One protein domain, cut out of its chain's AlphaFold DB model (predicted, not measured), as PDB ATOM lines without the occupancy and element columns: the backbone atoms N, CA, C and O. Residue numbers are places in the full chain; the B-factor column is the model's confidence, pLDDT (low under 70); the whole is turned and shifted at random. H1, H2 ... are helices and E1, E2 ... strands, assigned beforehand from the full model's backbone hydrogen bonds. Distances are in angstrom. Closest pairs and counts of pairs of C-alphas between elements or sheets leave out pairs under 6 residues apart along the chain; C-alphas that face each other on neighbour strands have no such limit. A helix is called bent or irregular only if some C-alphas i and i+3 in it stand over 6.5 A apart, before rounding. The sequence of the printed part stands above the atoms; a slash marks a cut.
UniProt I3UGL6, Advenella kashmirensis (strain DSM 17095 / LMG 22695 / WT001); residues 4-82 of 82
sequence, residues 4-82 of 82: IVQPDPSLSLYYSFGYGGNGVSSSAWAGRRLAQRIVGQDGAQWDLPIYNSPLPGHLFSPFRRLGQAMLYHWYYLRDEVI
ATOM      1  N   ILE A   4      18.660 -48.931   4.713       90.56
ATOM      2  CA  ILE A   4      17.639 -49.821   4.161       90.56
ATOM      3  C   ILE A   4      16.376 -49.560   4.959       90.56
ATOM      4  O   ILE A   4      16.313 -49.927   6.128       90.56
ATOM      5  N   VAL A   5      15.437 -48.830   4.363       90.88
ATOM      6  CA  VAL A   5      14.320 -48.222   5.095       90.88
ATOM      7  C   VAL A   5      13.053 -48.273   4.250       90.88
ATOM      8  O   VAL A   5      13.098 -48.092   3.031       90.88
ATOM      9  N   GLN A   6      11.931 -48.490   4.930       91.31
ATOM     10  CA  GLN A   6      10.594 -48.168   4.449       91.31
ATOM     11  C   GLN A   6      10.201 -46.839   5.111       91.31
ATOM     12  O   GLN A   6       9.924 -46.837   6.310       91.31
ATOM     13  N   PRO A   7      10.294 -45.695   4.411       87.31
ATOM     14  CA  PRO A   7      10.101 -44.386   5.035       87.31
ATOM     15  C   PRO A   7       8.658 -44.167   5.498       87.31
ATOM     16  O   PRO A   7       8.441 -43.502   6.506       87.31
ATOM     17  N   ASP A   8       7.695 -44.737   4.775       89.00
ATOM     18  CA  ASP A   8       6.272 -44.691   5.091       89.00
ATOM     19  C   ASP A   8       5.734 -46.129   5.189       89.00
ATOM     20  O   ASP A   8       5.676 -46.822   4.167       89.00
ATOM     21  N   PRO A   9       5.345 -46.600   6.389       87.88
ATOM     22  CA  PRO A   9       4.784 -47.936   6.582       87.88
ATOM     23  C   PRO A   9       3.497 -48.208   5.788       87.88
ATOM     24  O   PRO A   9       3.172 -49.370   5.555       87.88
ATOM     25  N   SER A  10       2.761 -47.169   5.376       91.56
ATOM     26  CA  SER A  10       1.524 -47.304   4.593       91.56
ATOM     27  C   SER A  10       1.770 -47.580   3.107       91.56
ATOM     28  O   SER A  10       0.863 -48.016   2.397       91.56
ATOM     29  N   LEU A  11       2.998 -47.354   2.632       91.81
ATOM     30  CA  LEU A  11       3.386 -47.514   1.236       91.81
ATOM     31  C   LEU A  11       4.324 -48.709   1.076       91.81
ATOM     32  O   LEU A  11       5.288 -48.860   1.824       91.81
ATOM     33  N   SER A  12       4.134 -49.499   0.020       90.69
ATOM     34  CA  SER A  12       5.050 -50.584  -0.376       90.69
ATOM     35  C   SER A  12       6.333 -50.055  -1.043       90.69
ATOM     36  O   SER A  12       6.785 -50.587  -2.058       90.69
ATOM     37  N   LEU A  13       6.903 -48.968  -0.513       91.06
ATOM     38  CA  LEU A  13       8.093 -48.303  -1.033       91.06
ATOM     39  C   LEU A  13       9.279 -48.558  -0.104       91.06
ATOM     40  O   LEU A  13       9.317 -48.080   1.027       91.06
ATOM     41  N   TYR A  14      10.286 -49.249  -0.625       92.12
ATOM     42  CA  TYR A  14      11.519 -49.554   0.088       92.12
ATOM     43  C   TYR A  14      12.701 -49.065  -0.732       92.12
ATOM     44  O   TYR A  14      12.708 -49.179  -1.959       92.12
ATOM     45  N   TYR A  15      13.733 -48.562  -0.066       92.31
ATOM     46  CA  TYR A  15      14.983 -48.232  -0.736       92.31
ATOM     47  C   TYR A  15      16.179 -48.722   0.070       92.31
ATOM     48  O   TYR A  15      16.138 -48.843   1.295       92.31
ATOM     49  N   SER A  16      17.274 -48.955  -0.649       91.12
ATOM     50  CA  SER A  16      18.598 -49.166  -0.083       91.12
ATOM     51  C   SER A  16      19.542 -48.115  -0.654       91.12
ATOM     52  O   SER A  16      19.883 -48.178  -1.833       91.12
ATOM     53  N   PHE A  17      19.972 -47.152   0.161       88.12
ATOM     54  CA  PHE A  17      20.811 -46.050  -0.303       88.12
ATOM     55  C   PHE A  17      21.969 -45.751   0.646       88.12
ATOM     56  O   PHE A  17      21.797 -45.601   1.854       88.12
ATOM     57  N   GLY A  18      23.166 -45.617   0.082       81.38
ATOM     58  CA  GLY A  18      24.361 -45.166   0.785       81.38
ATOM     59  C   GLY A  18      25.632 -45.731   0.167       81.38
ATOM     60  O   GLY A  18      25.628 -46.804  -0.433       81.38
ATOM     61  N   TYR A  19      26.732 -45.002   0.330       74.56
ATOM     62  CA  TYR A  19      28.039 -45.367  -0.200       74.56
ATOM     63  C   TYR A  19      28.985 -45.724   0.948       74.56
ATOM     64  O   TYR A  19      29.015 -45.053   1.977       74.56
ATOM     65  N   GLY A  20      29.720 -46.825   0.799       68.06
ATOM     66  CA  GLY A  20      30.669 -47.320   1.801       68.06
ATOM     67  C   GLY A  20      32.073 -47.549   1.252       68.06
ATOM     68  O   GLY A  20      32.802 -48.343   1.829       68.06
ATOM     69  N   GLY A  21      32.423 -46.946   0.109       70.50
ATOM     70  CA  GLY A  21      33.735 -47.122  -0.528       70.50
ATOM     71  C   GLY A  21      33.896 -48.385  -1.387       70.50
ATOM     72  O   GLY A  21      34.925 -48.533  -2.025       70.50
ATOM     73  N   ASN A  22      32.891 -49.268  -1.444       73.38
ATOM     74  CA  ASN A  22      32.937 -50.557  -2.154       73.38
ATOM     75  C   ASN A  22      31.590 -50.879  -2.835       73.38
ATOM     76  O   ASN A  22      30.907 -51.843  -2.481       73.38
ATOM     77  N   GLY A  23      31.156 -50.022  -3.765       71.38
ATOM     78  CA  GLY A  23      29.787 -50.027  -4.308       71.38
ATOM     79  C   GLY A  23      29.327 -51.359  -4.916       71.38
ATOM     80  O   GLY A  23      28.220 -51.807  -4.622       71.38
ATOM     81  N   VAL A  24      30.179 -52.026  -5.702       80.81
ATOM     82  CA  VAL A  24      29.813 -53.273  -6.401       80.81
ATOM     83  C   VAL A  24      29.663 -54.438  -5.425       80.81
ATOM     84  O   VAL A  24      28.601 -55.053  -5.370       80.81
ATOM     85  N   SER A  25      30.671 -54.714  -4.596       80.12
ATOM     86  CA  SER A  25      30.627 -55.837  -3.646       80.12
ATOM     87  C   SER A  25      29.571 -55.650  -2.551       80.12
ATOM     88  O   SER A  25      28.946 -56.617  -2.119       80.12
ATOM     89  N   SER A  26      29.301 -54.404  -2.144       82.94
ATOM     90  CA  SER A  26      28.287 -54.102  -1.123       82.94
ATOM     91  C   SER A  26      26.850 -54.206  -1.642       82.94
ATOM     92  O   SER A  26      25.925 -54.337  -0.839       82.94
ATOM     93  N   SER A  27      26.640 -54.152  -2.962       86.56
ATOM     94  CA  SER A  27      25.301 -54.158  -3.567       86.56
ATOM     95  C   SER A  27      24.542 -55.463  -3.312       86.56
ATOM     96  O   SER A  27      23.370 -55.426  -2.944       86.56
ATOM     97  N   ALA A  28      25.221 -56.611  -3.402       88.81
ATOM     98  CA  ALA A  28      24.622 -57.921  -3.153       88.81
ATOM     99  C   ALA A  28      24.150 -58.068  -1.696       88.81
ATOM    100  O   ALA A  28      23.035 -58.519  -1.431       88.81
ATOM    101  N   TRP A  29      24.974 -57.626  -0.741       87.88
ATOM    102  CA  TRP A  29      24.602 -57.595   0.675       87.88
ATOM    103  C   TRP A  29      23.412 -56.660   0.925       87.88
ATOM    104  O   TRP A  29      22.463 -57.038   1.613       87.88
ATOM    105  N   ALA A  30      23.430 -55.469   0.322       89.62
ATOM    106  CA  ALA A  30      22.365 -54.484   0.451       89.62
ATOM    107  C   ALA A  30      21.032 -54.989  -0.129       89.62
ATOM    108  O   ALA A  30      19.993 -54.854   0.512       89.62
ATOM    109  N   GLY A  31      21.070 -55.643  -1.295       90.44
ATOM    110  CA  GLY A  31      19.902 -56.258  -1.927       90.44
ATOM    111  C   GLY A  31      19.315 -57.396  -1.094       90.44
ATOM    112  O   GLY A  31      18.105 -57.434  -0.873       90.44
ATOM    113  N   ARG A  32      20.162 -58.274  -0.538       90.50
ATOM    114  CA  ARG A  32      19.707 -59.333   0.378       90.50
ATOM    115  C   ARG A  32      18.995 -58.754   1.599       90.50
ATOM    116  O   ARG A  32      17.959 -59.268   2.009       90.50
ATOM    117  N   ARG A  33      19.545 -57.691   2.185       89.44
ATOM    118  CA  ARG A  33      18.957 -57.022   3.352       89.44
ATOM    119  C   ARG A  33      17.643 -56.330   3.002       89.44
ATOM    120  O   ARG A  33      16.671 -56.489   3.729       89.44
ATOM    121  N   LEU A  34      17.578 -55.647   1.862       91.62
ATOM    122  CA  LEU A  34      16.340 -55.057   1.354       91.62
ATOM    123  C   LEU A  34      15.239 -56.116   1.192       91.62
ATOM    124  O   LEU A  34      14.126 -55.905   1.660       91.62
ATOM    125  N   ALA A  35      15.564 -57.277   0.616       92.25
ATOM    126  CA  ALA A  35      14.619 -58.383   0.487       92.25
ATOM    127  C   ALA A  35      14.128 -58.883   1.853       92.25
ATOM    128  O   ALA A  35      12.925 -59.039   2.033       92.25
ATOM    129  N   GLN A  36      15.031 -59.063   2.828       91.62
ATOM    130  CA  GLN A  36      14.666 -59.442   4.201       91.62
ATOM    131  C   GLN A  36      13.674 -58.456   4.830       91.62
ATOM    132  O   GLN A  36      12.710 -58.892   5.450       91.62
ATOM    133  N   ARG A  37      13.871 -57.148   4.619       88.88
ATOM    134  CA  ARG A  37      12.959 -56.105   5.106       88.88
ATOM    135  C   ARG A  37      11.581 -56.186   4.446       88.88
ATOM    136  O   ARG A  37      10.575 -56.075   5.132       88.88
ATOM    137  N   ILE A  38      11.539 -56.408   3.130       90.69
ATOM    138  CA  ILE A  38      10.286 -56.517   2.361       90.69
ATOM    139  C   ILE A  38       9.447 -57.712   2.833       90.69
ATOM    140  O   ILE A  38       8.229 -57.606   2.923       90.69
ATOM    141  N   VAL A  39      10.081 -58.842   3.155       92.19
ATOM    142  CA  VAL A  39       9.374 -60.051   3.620       92.19
ATOM    143  C   VAL A  39       9.130 -60.083   5.137       92.19
ATOM    144  O   VAL A  39       8.668 -61.100   5.648       92.19
ATOM    145  N   GLY A  40       9.467 -59.016   5.872       86.81
ATOM    146  CA  GLY A  40       9.269 -58.928   7.326       86.81
ATOM    147  C   GLY A  40      10.219 -59.793   8.168       86.81
ATOM    148  O   GLY A  40       9.902 -60.136   9.304       86.81
ATOM    149  N   GLN A  41      11.389 -60.169   7.639       85.44
ATOM    150  CA  GLN A  41      12.426 -60.899   8.384       85.44
ATOM    151  C   GLN A  41      13.288 -59.941   9.223       85.44
ATOM    152  O   GLN A  41      14.486 -59.738   8.972       85.44
ATOM    153  N   ASP A  42      12.669 -59.359  10.249       74.69
ATOM    154  CA  ASP A  42      13.304 -58.391  11.136       74.69
ATOM    155  C   ASP A  42      13.933 -59.063  12.382       74.69
ATOM    156  O   ASP A  42      13.264 -59.323  13.374       74.69
ATOM    157  N   GLY A  43      15.237 -59.383  12.341       75.94
ATOM    158  CA  GLY A  43      16.047 -59.774  13.516       75.94
ATOM    159  C   GLY A  43      16.784 -58.623  14.242       75.94
ATOM    160  O   GLY A  43      16.728 -57.469  13.829       75.94
ATOM    161  N   ALA A  44      17.577 -58.943  15.277       74.62
ATOM    162  CA  ALA A  44      18.300 -57.969  16.126       74.62
ATOM    163  C   ALA A  44      19.198 -56.967  15.365       74.62
ATOM    164  O   ALA A  44      19.428 -55.844  15.797       74.62
ATOM    165  N   GLN A  45      19.678 -57.353  14.185       72.81
ATOM    166  CA  GLN A  45      20.451 -56.506  13.273       72.81
ATOM    167  C   GLN A  45      19.708 -55.255  12.760       72.81
ATOM    168  O   GLN A  45      20.355 -54.364  12.215       72.81
ATOM    169  N   TRP A  46      18.378 -55.192  12.888       80.25
ATOM    170  CA  TRP A  46      17.558 -54.056  12.449       80.25
ATOM    171  C   TRP A  46      17.375 -52.975  13.518       80.25
ATOM    172  O   TRP A  46      16.884 -51.894  13.209       80.25
ATOM    173  N   ASP A  47      17.836 -53.218  14.747       82.19
ATOM    174  CA  ASP A  47      17.767 -52.247  15.850       82.19
ATOM    175  C   ASP A  47      18.759 -51.075  15.684       82.19
ATOM    176  O   ASP A  47      18.760 -50.090  16.417       82.19
ATOM    177  N   LEU A  48      19.621 -51.139  14.666       85.12
ATOM    178  CA  LEU A  48      20.552 -50.060  14.368       85.12
ATOM    179  C   LEU A  48      19.790 -48.798  13.902       85.12
ATOM    180  O   LEU A  48      19.024 -48.869  12.937       85.12
ATOM    181  N   PRO A  49      20.083 -47.603  14.461       82.88
ATOM    182  CA  PRO A  49      19.395 -46.351  14.107       82.88
ATOM    183  C   PRO A  49      19.413 -46.002  12.611       82.88
ATOM    184  O   PRO A  49      18.546 -45.283  12.111       82.88
ATOM    185  N   ILE A  50      20.400 -46.524  11.876       83.12
ATOM    186  CA  ILE A  50      20.547 -46.346  10.428       83.12
ATOM    187  C   ILE A  50      19.395 -46.974   9.620       83.12
ATOM    188  O   ILE A  50      19.102 -46.498   8.525       83.12
ATOM    189  N   TYR A  51      18.723 -48.001  10.147       85.69
ATOM    190  CA  TYR A  51      17.596 -48.674   9.487       85.69
ATOM    191  C   TYR A  51      16.225 -48.124   9.895       85.69
ATOM    192  O   TYR A  51      15.230 -48.391   9.226       85.69
ATOM    193  N   ASN A  52      16.187 -47.301  10.945       84.06
ATOM    194  CA  ASN A  52      14.950 -46.774  11.525       84.06
ATOM    195  C   ASN A  52      14.729 -45.287  11.227       84.06
ATOM    196  O   ASN A  52      13.809 -44.676  11.760       84.06
ATOM    197  N   SER A  53      15.572 -44.679  10.388       86.12
ATOM    198  CA  SER A  53      15.438 -43.270  10.016       86.12
ATOM    199  C   SER A  53      15.575 -43.061   8.506       86.12
ATOM    200  O   SER A  53      16.520 -43.589   7.898       86.12
ATOM    201  N   PRO A  54      14.657 -42.289   7.886       87.12
ATOM    202  CA  PRO A  54      14.711 -41.999   6.462       87.12
ATOM    203  C   PRO A  54      15.954 -41.175   6.112       87.12
ATOM    204  O   PRO A  54      16.675 -40.681   6.983       87.12
ATOM    205  N   LEU A  55      16.236 -41.034   4.815       85.81
ATOM    206  CA  LEU A  55      17.308 -40.145   4.383       85.81
ATOM    207  C   LEU A  55      16.992 -38.701   4.791       85.81
ATOM    208  O   LEU A  55      15.857 -38.258   4.605       85.81
ATOM    209  N   PRO A  56      17.987 -37.949   5.295       85.12
ATOM    210  CA  PRO A  56      17.798 -36.532   5.540       85.12
ATOM    211  C   PRO A  56      17.495 -35.835   4.211       85.12
ATOM    212  O   PRO A  56      18.224 -35.986   3.229       85.12
ATOM    213  N   GLY A  57      16.398 -35.085   4.181       84.75
ATOM    214  CA  GLY A  57      16.102 -34.195   3.068       84.75
ATOM    215  C   GLY A  57      17.033 -32.983   3.079       84.75
ATOM    216  O   GLY A  57      17.545 -32.580   4.123       84.75
ATOM    217  N   HIS A  58      17.215 -32.362   1.916       87.75
ATOM    218  CA  HIS A  58      17.855 -31.050   1.817       87.75
ATOM    219  C   HIS A  58      16.834 -30.019   1.346       87.75
ATOM    220  O   HIS A  58      16.207 -30.213   0.300       87.75
ATOM    221  N   LEU A  59      16.710 -28.911   2.082       91.44
ATOM    222  CA  LEU A  59      15.714 -27.860   1.832       91.44
ATOM    223  C   LEU A  59      15.806 -27.291   0.406       91.44
ATOM    224  O   LEU A  59      14.795 -27.043  -0.241       91.44
ATOM    225  N   PHE A  60      17.026 -27.164  -0.118       93.56
ATOM    226  CA  PHE A  60      17.285 -26.594  -1.440       93.56
ATOM    227  C   PHE A  60      17.417 -27.634  -2.565       93.56
ATOM    228  O   PHE A  60      17.837 -27.289  -3.669       93.56
ATOM    229  N   SER A  61      17.036 -28.900  -2.334       89.94
ATOM    230  CA  SER A  61      17.072 -29.943  -3.378       89.94
ATOM    231  C   SER A  61      16.370 -29.544  -4.685       89.94
ATOM    232  O   SER A  61      16.927 -29.843  -5.745       89.94
ATOM    233  N   PRO A  62      15.203 -28.857  -4.668       90.62
ATOM    234  CA  PRO A  62      14.532 -28.440  -5.901       90.62
ATOM    235  C   PRO A  62      15.354 -27.456  -6.748       90.62
ATOM    236  O   PRO A  62      15.258 -27.464  -7.971       90.62
ATOM    237  N   PHE A  63      16.220 -26.655  -6.121       94.69
ATOM    238  CA  PHE A  63      17.007 -25.612  -6.789       94.69
ATOM    239  C   PHE A  63      18.348 -26.108  -7.340       94.69
ATOM    240  O   PHE A  63      19.059 -25.353  -8.000       94.69
ATOM    241  N   ARG A  64      18.695 -27.388  -7.140       93.75
ATOM    242  CA  ARG A  64      20.001 -27.948  -7.536       93.75
ATOM    243  C   ARG A  64      20.327 -27.822  -9.031       93.75
ATOM    244  O   ARG A  64      21.486 -27.938  -9.406       93.75
ATOM    245  N   ARG A  65      19.316 -27.622  -9.887       95.69
ATOM    246  CA  ARG A  65      19.469 -27.480 -11.347       95.69
ATOM    247  C   ARG A  65      19.369 -26.040 -11.850       95.69
ATOM    248  O   ARG A  65      19.527 -25.836 -13.048       95.69
ATOM    249  N   LEU A  66      19.142 -25.052 -10.982       97.00
ATOM    250  CA  LEU A  66      18.960 -23.664 -11.412       97.00
ATOM    251  C   LEU A  66      20.189 -23.146 -12.177       97.00
ATOM    252  O   LEU A  66      20.050 -22.608 -13.271       97.00
ATOM    253  N   GLY A  67      21.396 -23.392 -11.655       95.56
ATOM    254  CA  GLY A  67      22.646 -23.032 -12.334       95.56
ATOM    255  C   GLY A  67      22.823 -23.732 -13.685       95.56
ATOM    256  O   GLY A  67      23.167 -23.081 -14.664       95.56
ATOM    257  N   GLN A  68      22.519 -25.035 -13.763       96.50
ATOM    258  CA  GLN A  68      22.568 -25.798 -15.017       96.50
ATOM    259  C   GLN A  68      21.588 -25.232 -16.056       96.50
ATOM    260  O   GLN A  68      21.950 -25.081 -17.218       96.50
ATOM    261  N   ALA A  69      20.368 -24.882 -15.638       96.50
ATOM    262  CA  ALA A  69      19.374 -24.276 -16.514       96.50
ATOM    263  C   ALA A  69      19.843 -22.910 -17.034       96.50
ATOM    264  O   ALA A  69      19.792 -22.676 -18.238       96.50
ATOM    265  N   MET A  70      20.347 -22.035 -16.156       98.00
ATOM    266  CA  MET A  70      20.883 -20.726 -16.555       98.00
ATOM    267  C   MET A  70      22.057 -20.864 -17.528       98.00
ATOM    268  O   MET A  70      22.100 -20.164 -18.536       98.00
ATOM    269  N   LEU A  71      22.968 -21.807 -17.271       97.69
ATOM    270  CA  LEU A  71      24.118 -22.062 -18.134       97.69
ATOM    271  C   LEU A  71      23.694 -22.505 -19.541       97.69
ATOM    272  O   LEU A  71      24.248 -22.020 -20.519       97.69
ATOM    273  N   TYR A  72      22.693 -23.380 -19.653       97.44
ATOM    274  CA  TYR A  72      22.187 -23.827 -20.955       97.44
ATOM    275  C   TYR A  72      21.539 -22.702 -21.759       97.44
ATOM    276  O   TYR A  72      21.789 -22.599 -22.956       97.44
ATOM    277  N   HIS A  73      20.767 -21.830 -21.111       97.38
ATOM    278  CA  HIS A  73      20.211 -20.657 -21.790       97.38
ATOM    279  C   HIS A  73      21.315 -19.684 -22.209       97.38
ATOM    280  O   HIS A  73      21.253 -19.126 -23.298       97.38
ATOM    281  N   TRP A  74      22.343 -19.503 -21.376       97.81
ATOM    282  CA  TRP A  74      23.471 -18.643 -21.716       97.81
ATOM    283  C   TRP A  74      24.280 -19.173 -22.901       97.81
ATOM    284  O   TRP A  74      24.590 -18.398 -23.800       97.81
ATOM    285  N   TYR A  75      24.584 -20.475 -22.937       97.88
ATOM    286  CA  TYR A  75      25.263 -21.083 -24.084       97.88
ATOM    287  C   TYR A  75      24.449 -20.935 -25.366       97.88
ATOM    288  O   TYR A  75      24.992 -20.497 -26.368       97.88
ATOM    289  N   TYR A  76      23.138 -21.186 -25.316       97.56
ATOM    290  CA  TYR A  76      22.274 -20.969 -26.475       97.56
ATOM    291  C   TYR A  76      22.327 -19.519 -26.978       97.56
ATOM    292  O   TYR A  76      22.522 -19.280 -28.164       97.56
ATOM    293  N   LEU A  77      22.204 -18.539 -26.076       97.88
ATOM    294  CA  LEU A  77      22.283 -17.126 -26.453       97.88
ATOM    295  C   LEU A  77      23.644 -16.767 -27.059       97.88
ATOM    296  O   LEU A  77      23.704 -16.002 -28.015       97.88
ATOM    297  N   ARG A  78      24.728 -17.302 -26.496       96.88
ATOM    298  CA  ARG A  78      26.090 -17.026 -26.953       96.88
ATOM    299  C   ARG A  78      26.408 -17.656 -28.307       96.88
ATOM    300  O   ARG A  78      27.164 -17.055 -29.054       96.88
ATOM    301  N   ASP A  79      25.908 -18.858 -28.565       96.94
ATOM    302  CA  ASP A  79      26.326 -19.643 -29.727       96.94
ATOM    303  C   ASP A  79      25.377 -19.454 -30.924       96.94
ATOM    304  O   ASP A  79      25.816 -19.557 -32.067       96.94
ATOM    305  N   GLU A  80      24.093 -19.161 -30.678       96.31
ATOM    306  CA  GLU A  80      23.050 -19.124 -31.719       96.31
ATOM    307  C   GLU A  80      22.438 -17.729 -31.951       96.31
ATOM    308  O   GLU A  80      21.749 -17.528 -32.952       96.31
ATOM    309  N   VAL A  81      22.624 -16.769 -31.031       94.50
ATOM    310  CA  VAL A  81      21.945 -15.455 -31.093       94.50
ATOM    311  C   VAL A  81      22.912 -14.278 -31.222       94.50
ATOM    312  O   VAL A  81      22.638 -13.370 -32.009       94.50
ATOM    313  N   ILE A  82      23.982 -14.254 -30.421       83.62
ATOM    314  CA  ILE A  82      25.017 -13.202 -30.419       83.62
ATOM    315  C   ILE A  82      26.137 -13.586 -31.384       83.62
ATOM    316  O   ILE A  82      26.555 -12.698 -32.160       83.62
TER     317      ILE A  82
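What this domain is: This is residues 4 to 82 of the 82 residues of a protein of Advenella kashmirensis (strain DSM 17095 / LMG 22695 / WT001) (UniProt I3UGL6). A long arm, helix H2 with the free residues 56 to 60 before it, sticks out from a small compact body in which helix H1 packs on strand E1 and residues 4 to 5 fold back along E1. The arm makes most of the length. The printed part has 79 residues with one named strand and two named helices, in the order E1, H1, H2; the class is mostly helix. The whole is extended, with a radius of gyration of the C-alphas of 19.9 A and spans of 65 by 30 by 20 A.

How they stand to each other: Start at H2, residues 61 to 81, which stands free. It is apart from E1, residues 15 to 17, and from H1, residues 23 to 38. Go back to the body, where the closest C-alphas of E1 and H1, those of Ser 16 and Leu 34, are 6.5 A apart. E1 pairs with no named strand, but residues 4 to 5 pair antiparallel with its residues 15 to 16. H1 has a kink of 26 degrees near residue 30. O i to N i+4 pairs are within hydrogen-bond range in 10 of 12 cases in H1 and 13 of 17 in H2.

Where its parts are: Find C-alpha 61 at (17.072, -29.943, -3.378); from there H2 runs 31.7 A to C-alpha 81 at (21.945, -15.455, -31.093). H2 is irregular: C-alphas 62 and 65 are 7.4 A apart. H1 runs 21.6 A from C-alpha 23 at (29.787, -50.027, -4.308) to C-alpha 38; it is neither bent nor irregular, but only just, with C-alphas 25 and 28 6.4 A apart. E1 measures 6.2 A.

The domain as a whole: The two C-alphas farthest apart, those of Ala 44 and Ile 82, are 64.9 A apart. Without the free stretches, residues 20 to 25 and 56 to 82, the body spans 28 by 22 by 19 A. The link from E1 to H1 is tight; that from H1 to H2, 22 residues, is long. The printed part has no cut, and its mean pLDDT is 88.3, with residue 20 under 70.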